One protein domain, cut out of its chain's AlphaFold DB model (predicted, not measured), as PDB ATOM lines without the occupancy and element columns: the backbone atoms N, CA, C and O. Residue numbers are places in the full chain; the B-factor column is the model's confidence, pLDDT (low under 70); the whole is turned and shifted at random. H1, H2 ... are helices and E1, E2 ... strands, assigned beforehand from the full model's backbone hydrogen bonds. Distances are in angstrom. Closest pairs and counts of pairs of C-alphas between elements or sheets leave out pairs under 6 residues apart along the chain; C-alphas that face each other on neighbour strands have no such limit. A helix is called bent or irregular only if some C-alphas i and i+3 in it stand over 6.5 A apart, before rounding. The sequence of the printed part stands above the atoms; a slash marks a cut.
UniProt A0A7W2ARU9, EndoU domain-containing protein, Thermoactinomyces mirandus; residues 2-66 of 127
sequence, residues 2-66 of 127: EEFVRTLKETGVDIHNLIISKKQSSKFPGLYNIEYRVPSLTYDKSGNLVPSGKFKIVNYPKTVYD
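This is residues 2 to 66 of the 127 residues of the protein "EndoU domain-containing protein" of Thermoactinomyces mirandus (UniProt A0A7W2ARU9). One long strand, E2, runs through a narrow, strongly twisted sheet, with E1 and E4 on opposite sides of its first part, bent E3 along its last part, and the short helix H1 over one face. The printed part has 65 residues, with one named helix first along the chain and four named strands after it; the class is mostly strand, with strands holding 32 of the 40 residues in named elements, and in the branched sheet E1 and E2, E2 and E3, and E2 and E4 are antiparallel neighbours. It is a loose rod, radius of gyration of the C-alphas 14.2 A, spanning 50 by 20 by 16 A.

H1, residues 2 to 9, is on the sheet at a height of 9.1 A; every O i to N i+4 pair is within hydrogen-bond range. E1, residues 19 to 24, and E2, residues 31 to 43, form a hairpin; N 23 and O 33 are 2.9 A apart. E2 and E3, residues 49 to 57, form another, with N 40 and O 54 at 2.8 A; E1, E2 and E3 are a meander, each strand the antiparallel neighbour of the one before. E4, residues 62 to 65, is antiparallel to E2, with N 32 and O 64 at 2.8 A. The closest C-alphas of H1 and E4 are Phe 4 and Val 64, 7.8 A.

H1 begins at C-alpha 2 (15.912, -32.799, 45.407). E1 measures 14.1 A, E2 37.2 A and E3, which bends by 90 degrees at residue 53, 18.3 A. E4 ends at C-alpha 65 (7.799, -36.034, 42.257).

The C-alphas farthest apart, Lys 27 and Ser 46, are 50.6 A apart. The printed part has no cut, no link is long, and no printed residue is under 70 in pLDDT.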
ATOM      1  N   GLU A   2      14.594 -33.151  44.860       80.56
ATOM      2  CA  GLU A   2      15.912 -32.799  45.407       80.56
ATOM      3  C   GLU A   2      17.057 -33.676  44.895       80.56
ATOM      4  O   GLU A   2      18.055 -33.149  44.416       80.56
ATOM      5  N   GLU A   3      16.878 -34.999  44.902       84.00
ATOM      6  CA  GLU A   3      17.858 -35.968  44.394       84.00
ATOM      7  C   GLU A   3      18.291 -35.678  42.952       84.00
ATOM      8  O   GLU A   3      19.477 -35.607  42.641       84.00
ATOM      9  N   PHE A   4      17.325 -35.412  42.070       85.69
ATOM     10  CA  PHE A   4      17.600 -35.075  40.676       85.69
ATOM     11  C   PHE A   4      18.411 -33.778  40.545       85.69
ATOM     12  O   PHE A   4      19.366 -33.718  39.770       85.69
ATOM     13  N   VAL A   5      18.050 -32.749  41.318       84.88
ATOM     14  CA  VAL A   5      18.778 -31.474  41.334       84.88
ATOM     15  C   VAL A   5      20.189 -31.664  41.886       84.88
ATOM     16  O   VAL A   5      21.132 -31.100  41.334       84.88
ATOM     17  N   ARG A   6      20.355 -32.477  42.937       87.12
ATOM     18  CA  ARG A   6      21.665 -32.791  43.516       87.12
ATOM     19  C   ARG A   6      22.577 -33.460  42.491       87.12
ATOM     20  O   ARG A   6      23.670 -32.955  42.263       87.12
ATOM     21  N   THR A   7      22.099 -34.495  41.797       86.56
ATOM     22  CA  THR A   7      22.879 -35.172  40.746       86.56
ATOM     23  C   THR A   7      23.281 -34.221  39.614       86.56
ATOM     24  O   THR A   7      24.372 -34.331  39.066       86.56
ATOM     25  N   LEU A   8      22.433 -33.254  39.246       86.25
ATOM     26  CA  LEU A   8      22.806 -32.267  38.229       86.25
ATOM     27  C   LEU A   8      23.858 -31.267  38.731       86.25
ATOM     28  O   LEU A   8      24.738 -30.885  37.961       86.25
ATOM     29  N   LYS A   9      23.819 -30.875  40.008       86.75
ATOM     30  CA  LYS A   9      24.835 -29.991  40.609       86.75
ATOM     31  C   LYS A   9      26.224 -30.631  40.654       86.75
ATOM     32  O   LYS A   9      27.214 -29.916  40.536       86.75
ATOM     33  N   GLU A  10      26.311 -31.957  40.743       86.94
ATOM     34  CA  GLU A  10      27.585 -32.695  40.686       86.94
ATOM     35  C   GLU A  10      28.329 -32.507  39.351       86.94
ATOM     36  O   GLU A  10      29.531 -32.743  39.278       86.94
ATOM     37  N   THR A  11      27.658 -32.014  38.302       82.12
ATOM     38  CA  THR A  11      28.320 -31.647  37.037       82.12
ATOM     39  C   THR A  11      29.204 -30.398  37.142       82.12
ATOM     40  O   THR A  11      29.938 -30.099  36.200       82.12
ATOM     41  N   GLY A  12      29.116 -29.642  38.243       83.12
ATOM     42  CA  GLY A  12      29.826 -28.373  38.431       83.12
ATOM     43  C   GLY A  12      29.253 -27.204  37.622       83.12
ATOM     44  O   GLY A  12      29.800 -26.106  37.667       83.12
ATOM     45  N   VAL A  13      28.156 -27.418  36.889       85.12
ATOM     46  CA  VAL A  13      27.451 -26.375  36.137       85.12
ATOM     47  C   VAL A  13      26.241 -25.886  36.924       85.12
ATOM     48  O   VAL A  13      25.540 -26.670  37.562       85.12
ATOM     49  N   ASP A  14      25.984 -24.579  36.848       86.94
ATOM     50  CA  ASP A  14      24.784 -23.971  37.420       86.94
ATOM     51  C   ASP A  14      23.522 -24.679  36.902       86.94
ATOM     52  O   ASP A  14      23.291 -24.794  35.696       86.94
ATOM     53  N   ILE A  15      22.686 -25.128  37.836       86.56
ATOM     54  CA  ILE A  15      21.439 -25.837  37.568       86.56
ATOM     55  C   ILE A  15      20.483 -25.044  36.668       86.56
ATOM     56  O   ILE A  15      19.787 -25.645  35.848       86.56
ATOM     57  N   HIS A  16      20.481 -23.712  36.751       86.94
ATOM     58  CA  HIS A  16      19.655 -22.852  35.901       86.94
ATOM     59  C   HIS A  16      20.044 -22.957  34.425       86.94
ATOM     60  O   HIS A  16      19.204 -22.776  33.549       86.94
ATOM     61  N   ASN A  17      21.293 -23.333  34.135       88.81
ATOM     62  CA  ASN A  17      21.738 -23.619  32.778       88.81
ATOM     63  C   ASN A  17      21.399 -25.041  32.323       88.81
ATOM     64  O   ASN A  17      21.539 -25.321  31.134       88.81
ATOM     65  N   LEU A  18      20.988 -25.939  33.220       92.00
ATOM     66  CA  LEU A  18      20.730 -27.349  32.914       92.00
ATOM     67  C   LEU A  18      19.240 -27.654  32.756       92.00
ATOM     68  O   LEU A  18      18.888 -28.518  31.953       92.00
ATOM     69  N   ILE A  19      18.367 -26.947  33.472       93.44
ATOM     70  CA  ILE A  19      16.913 -27.104  33.355       93.44
ATOM     71  C   ILE A  19      16.401 -26.284  32.168       93.44
ATOM     72  O   ILE A  19      16.563 -25.069  32.135       93.44
ATOM     73  N   ILE A  20      15.775 -26.950  31.198       94.69
ATOM     74  CA  ILE A  20      15.172 -26.307  30.020       94.69
ATOM     75  C   ILE A  20      13.717 -25.951  30.318       94.69
ATOM     76  O   ILE A  20      13.289 -24.827  30.081       94.69
ATOM     77  N   SER A  21      12.953 -26.904  30.855       94.00
ATOM     78  CA  SER A  21      11.568 -26.673  31.251       94.00
ATOM     79  C   SER A  21      11.140 -27.616  32.378       94.00
ATOM     80  O   SER A  21      11.690 -28.707  32.556       94.00
ATOM     81  N   LYS A  22      10.153 -27.173  33.161       93.75
ATOM     82  CA  LYS A  22       9.468 -27.951  34.200       93.75
ATOM     83  C   LYS A  22       7.970 -27.849  33.940       93.75
ATOM     84  O   LYS A  22       7.404 -26.768  34.071       93.75
ATOM     85  N   LYS A  23       7.332 -28.964  33.588       94.62
ATOM     86  CA  LYS A  23       5.888 -29.033  33.315       94.62
ATOM     87  C   LYS A  23       5.219 -29.932  34.344       94.62
ATOM     88  O   LYS A  23       5.642 -31.071  34.522       94.62
ATOM     89  N   GLN A  24       4.207 -29.424  35.042       94.81
ATOM     90  CA  GLN A  24       3.441 -30.219  36.002       94.81
ATOM     91  C   GLN A  24       2.426 -31.107  35.279       94.81
ATOM     92  O   GLN A  24       1.851 -30.697  34.273       94.81
ATOM     93  N   SER A  25       2.173 -32.300  35.813       94.06
ATOM     94  CA  SER A  25       1.032 -33.112  35.396       94.06
ATOM     95  C   SER A  25      -0.281 -32.389  35.714       94.06
ATOM     96  O   SER A  25      -0.477 -31.903  36.827       94.06
ATOM     97  N   SER A  26      -1.205 -32.368  34.753       93.12
ATOM     98  CA  SER A  26      -2.573 -31.870  34.951       93.12
ATOM     99  C   SER A  26      -3.387 -32.753  35.903       93.12
ATOM    100  O   SER A  26      -4.251 -32.254  36.616       93.12
ATOM    101  N   LYS A  27      -3.099 -34.061  35.928       94.25
ATOM    102  CA  LYS A  27      -3.830 -35.062  36.718       94.25
ATOM    103  C   LYS A  27      -3.205 -35.338  38.084       94.25
ATOM    104  O   LYS A  27      -3.924 -35.661  39.023       94.25
ATOM    105  N   PHE A  28      -1.883 -35.217  38.202       95.44
ATOM    106  CA  PHE A  28      -1.145 -35.519  39.430       95.44
ATOM    107  C   PHE A  28      -0.314 -34.303  39.870       95.44
ATOM    108  O   PHE A  28       0.873 -34.223  39.536       95.44
ATOM    109  N   PRO A  29      -0.904 -33.341  40.610       95.06
ATOM    110  CA  PRO A  29      -0.159 -32.228  41.203       95.06
ATOM    111  C   PRO A  29       1.066 -32.728  41.974       95.06
ATOM    112  O   PRO A  29       1.012 -33.798  42.572       95.06
ATOM    113  N   GLY A  30       2.188 -32.008  41.923       94.81
ATOM    114  CA  GLY A  30       3.452 -32.466  42.513       94.81
ATOM    115  C   GLY A  30       4.243 -33.473  41.662       94.81
ATOM    116  O   GLY A  30       5.372 -33.797  42.015       94.81
ATOM    117  N   LEU A  31       3.713 -33.948  40.528       96.00
ATOM    118  CA  LEU A  31       4.461 -34.733  39.541       96.00
ATOM    119  C   LEU A  31       4.853 -33.844  38.355       96.00
ATOM    120  O   LEU A  31       4.009 -33.148  37.790       96.00
ATOM    121  N   TYR A  32       6.122 -33.877  37.950       95.31
ATOM    122  CA  TYR A  32       6.665 -32.981  36.928       95.31
ATOM    123  C   TYR A  32       7.473 -33.726  35.876       95.31
ATOM    124  O   TYR A  32       8.287 -34.575  36.227       95.31
ATOM    125  N   ASN A  33       7.333 -33.332  34.613       94.62
ATOM    126  CA  ASN A  33       8.295 -33.641  33.560       94.62
ATOM    127  C   ASN A  33       9.339 -32.532  33.494       94.62
ATOM    128  O   ASN A  33       9.005 -31.351  33.375       94.62
ATOM    129  N   ILE A  34      10.605 -32.931  33.573       94.44
ATOM    130  CA  ILE A  34      11.746 -32.033  33.480       94.44
ATOM    131  C   ILE A  34      12.490 -32.305  32.180       94.44
ATOM    132  O   ILE A  34      13.091 -33.370  32.011       94.44
ATOM    133  N   GLU A  35      12.470 -31.331  31.279       94.81
ATOM    134  CA  GLU A  35      13.365 -31.287  30.127       94.81
ATOM    135  C   GLU A  35      14.678 -30.650  30.579       94.81
ATOM    136  O   GLU A  35      14.691 -29.586  31.206       94.81
ATOM    137  N   TYR A  36      15.796 -31.310  30.295       94.50
ATOM    138  CA  TYR A  36      17.095 -30.871  30.777       94.50
ATOM    139  C   TYR A  36      18.209 -31.214  29.796       94.50
ATOM    140  O   TYR A  36      18.075 -32.058  28.905       94.50
ATOM    141  N   ARG A  37      19.334 -30.538  29.976       94.50
ATOM    142  CA  ARG A  37      20.583 -30.790  29.265       94.50
ATOM    143  C   ARG A  37      21.705 -31.027  30.260       94.50
ATOM    144  O   ARG A  37      21.623 -30.621  31.413       94.50
ATOM    145  N   VAL A  38      22.754 -31.686  29.796       93.19
ATOM    146  CA  VAL A  38      23.968 -31.958  30.572       93.19
ATOM    147  C   VAL A  38      25.194 -31.488  29.796       93.19
ATOM    148  O   VAL A  38      25.130 -31.408  28.562       93.19
ATOM    149  N   PRO A  39      26.311 -31.163  30.467       92.31
ATOM    150  CA  PRO A  39      27.556 -30.857  29.777       92.31
ATOM    151  C   PRO A  39      27.966 -32.027  28.883       92.31
ATOM    152  O   PRO A  39      27.988 -33.181  29.309       92.31
ATOM    153  N   SER A  40      28.273 -31.736  27.623       92.75
ATOM    154  CA  SER A  40      28.867 -32.727  26.731       92.75
ATOM    155  C   SER A  40      30.339 -32.888  27.090       92.75
ATOM    156  O   SER A  40      31.030 -31.890  27.298       92.75
ATOM    157  N   LEU A  41      30.830 -34.123  27.113       90.75
ATOM    158  CA  LEU A  41      32.234 -34.430  27.386       90.75
ATOM    159  C   LEU A  41      33.016 -34.622  26.079       90.75
ATOM    160  O   LEU A  41      32.446 -34.986  25.049       90.75
ATOM    161  N   THR A  42      34.315 -34.356  26.120       93.25
ATOM    162  CA  THR A  42      35.285 -34.616  25.050       93.25
ATOM    163  C   THR A  42      36.594 -35.113  25.658       93.25
ATOM    164  O   THR A  42      36.783 -34.988  26.865       93.25
ATOM    165  N   TYR A  43      37.482 -35.689  24.852       95.31
ATOM    166  CA  TYR A  43      38.796 -36.114  25.325       95.31
ATOM    167  C   TYR A  43      39.791 -34.959  25.231       95.31
ATOM    168  O   TYR A  43      39.893 -34.309  24.188       95.31
ATOM    169  N   ASP A  44      40.522 -34.705  26.313       93.62
ATOM    170  CA  ASP A  44      41.683 -33.821  26.273       93.62
ATOM    171  C   ASP A  44      42.876 -34.495  25.564       93.62
ATOM    172  O   ASP A  44      42.829 -35.657  25.153       93.62
ATOM    173  N   LYS A  45      43.985 -33.758  25.422       93.69
ATOM    174  CA  LYS A  45      45.220 -34.275  24.805       93.69
ATOM    175  C   LYS A  45      45.847 -35.445  25.579       93.69
ATOM    176  O   LYS A  45      46.667 -36.160  25.016       93.69
ATOM    177  N   SER A  46      45.484 -35.619  26.847       94.38
ATOM    178  CA  SER A  46      45.951 -36.684  27.735       94.38
ATOM    179  C   SER A  46      45.007 -37.894  27.757       94.38
ATOM    180  O   SER A  46      45.312 -38.877  28.426       94.38
ATOM    181  N   GLY A  47      43.893 -37.853  27.016       92.69
ATOM    182  CA  GLY A  47      42.904 -38.928  26.954       92.69
ATOM    183  C   GLY A  47      41.887 -38.929  28.100       92.69
ATOM    184  O   GLY A  47      41.148 -39.902  28.242       92.69
ATOM    185  N   ASN A  48      41.797 -37.862  28.898       93.06
ATOM    186  CA  ASN A  48      40.792 -37.742  29.956       93.06
ATOM    187  C   ASN A  48      39.500 -37.122  29.421       93.06
ATOM    188  O   ASN A  48      39.531 -36.217  28.587       93.06
ATOM    189  N   LEU A  49      38.352 -37.569  29.939       91.25
ATOM    190  CA  LEU A  49      37.069 -36.932  29.651       91.25
ATOM    191  C   LEU A  49      36.959 -35.597  30.393       91.25
ATOM    192  O   LEU A  49      36.959 -35.558  31.621       91.25
ATOM    193  N   VAL A  50      36.801 -34.513  29.639       89.56
ATOM    194  CA  VAL A  50      36.631 -33.145  30.143       89.56
ATOM    195  C   VAL A  50      35.394 -32.485  29.518       89.56
ATOM    196  O   VAL A  50      34.966 -32.883  28.430       89.56
ATOM    197  N   PRO A  51      34.784 -31.471  30.158       89.12
ATOM    198  CA  PRO A  51      33.697 -30.709  29.550       89.12
ATOM    199  C   PRO A  51      34.114 -30.068  28.220       89.12
ATOM    200  O   PRO A  51      35.104 -29.353  28.131       89.12
ATOM    201  N   SER A  52      33.312 -30.278  27.179       89.44
ATOM    202  CA  SER A  52      33.544 -29.747  25.825       89.44
ATOM    203  C   SER A  52      33.148 -28.273  25.643       89.44
ATOM    204  O   SER A  52      33.251 -27.742  24.540       89.44
ATOM    205  N   GLY A  53      32.598 -27.633  26.682       88.38
ATOM    206  CA  GLY A  53      31.975 -26.305  26.602       88.38
ATOM    207  C   GLY A  53      30.604 -26.280  25.907       88.38
ATOM    208  O   GLY A  53      29.983 -25.226  25.811       88.38
ATOM    209  N   LYS A  54      30.104 -27.429  25.432       92.00
ATOM    210  CA  LYS A  54      28.778 -27.584  24.815       92.00
ATOM    211  C   LYS A  54      27.829 -28.348  25.733       92.00
ATOM    212  O   LYS A  54      28.258 -29.089  26.617       92.00
ATOM    213  N   PHE A  55      26.531 -28.236  25.463       93.75
ATOM    214  CA  PHE A  55      25.490 -29.008  26.141       93.75
ATOM    215  C   PHE A  55      24.885 -30.069  25.225       93.75
ATOM    216  O   PHE A  55      24.739 -29.860  24.022       93.75
ATOM    217  N   LYS A  56      24.469 -31.186  25.822       92.94
ATOM    218  CA  LYS A  56      23.655 -32.221  25.188       92.94
ATOM    219  C   LYS A  56      22.270 -32.235  25.829       92.94
ATOM    220  O   LYS A  56      22.160 -32.433  27.037       92.94
ATOM    221  N   ILE A  57      21.231 -32.049  25.019       93.44
ATOM    222  CA  ILE A  57      19.839 -32.218  25.453       93.44
ATOM    223  C   ILE A  57      19.599 -33.701  25.750       93.44
ATOM    224  O   ILE A  57      20.010 -34.576  24.983       93.44
ATOM    225  N   VAL A  58      18.953 -33.988  26.877       92.31
ATOM    226  CA  VAL A  58      18.492 -35.337  27.188       92.31
ATOM    227  C   VAL A  58      17.135 -35.530  26.521       92.31
ATOM    228  O   VAL A  58      16.141 -34.955  26.947       92.31
ATOM    229  N   ASN A  59      17.110 -36.347  25.465       86.44
ATOM    230  CA  ASN A  59      15.929 -36.540  24.610       86.44
ATOM    231  C   ASN A  59      14.706 -37.112  25.343       86.44
ATOM    232  O   ASN A  59      13.595 -37.008  24.839       86.44
ATOM    233  N   TYR A  60      14.909 -37.731  26.506       86.19
ATOM    234  CA  TYR A  60      13.839 -38.262  27.338       86.19
ATOM    235  C   TYR A  60      13.748 -37.434  28.622       86.19
ATOM    236  O   TYR A  60      14.646 -37.541  29.468       86.19
ATOM    237  N   PRO A  61      12.694 -36.613  28.776       89.88
ATOM    238  CA  PRO A  61      12.449 -35.877  30.005       89.88
ATOM    239  C   PRO A  61      12.416 -36.817  31.208       89.88
ATOM    240  O   PRO A  61      12.024 -37.982  31.103       89.88
ATOM    241  N   LYS A  62      12.813 -36.308  32.374       91.88
ATOM    242  CA  LYS A  62      12.692 -37.071  33.617       91.88
ATOM    243  C   LYS A  62      11.408 -36.689  34.331       91.88
ATOM    244  O   LYS A  62      11.213 -35.518  34.646       91.88
ATOM    245  N   THR A  63      10.585 -37.682  34.649       95.06
ATOM    246  CA  THR A  63       9.472 -37.493  35.575       95.06
ATOM    247  C   THR A  63       9.993 -37.531  37.014       95.06
ATOM    248  O   THR A  63      10.662 -38.484  37.416       95.06
ATOM    249  N   VAL A  64       9.708 -36.492  37.794       94.81
ATOM    250  CA  VAL A  64      10.084 -36.373  39.212       94.81
ATOM    251  C   VAL A  64       8.866 -35.995  40.045       94.81
ATOM    252  O   VAL A  64       7.976 -35.306  39.551       94.81
ATOM    253  N   TYR A  65       8.842 -36.413  41.307       95.06
ATOM    254  CA  TYR A  65       7.799 -36.034  42.257       95.06
ATOM    255  C   TYR A  65       8.321 -35.055  43.314       95.06
ATOM    256  O   TYR A  65       9.534 -34.971  43.563       95.06
ATOM    257  N   ASP A  66       7.394 -34.309  43.898       95.00
ATOM    258  CA  ASP A  66       7.586 -33.454  45.061       95.00
ATOM    259  C   ASP A  66       7.381 -34.264  46.354       95.00
ATOM    260  O   ASP A  66       6.280 -34.791  46.547       95.00
TER     261      ASP A  66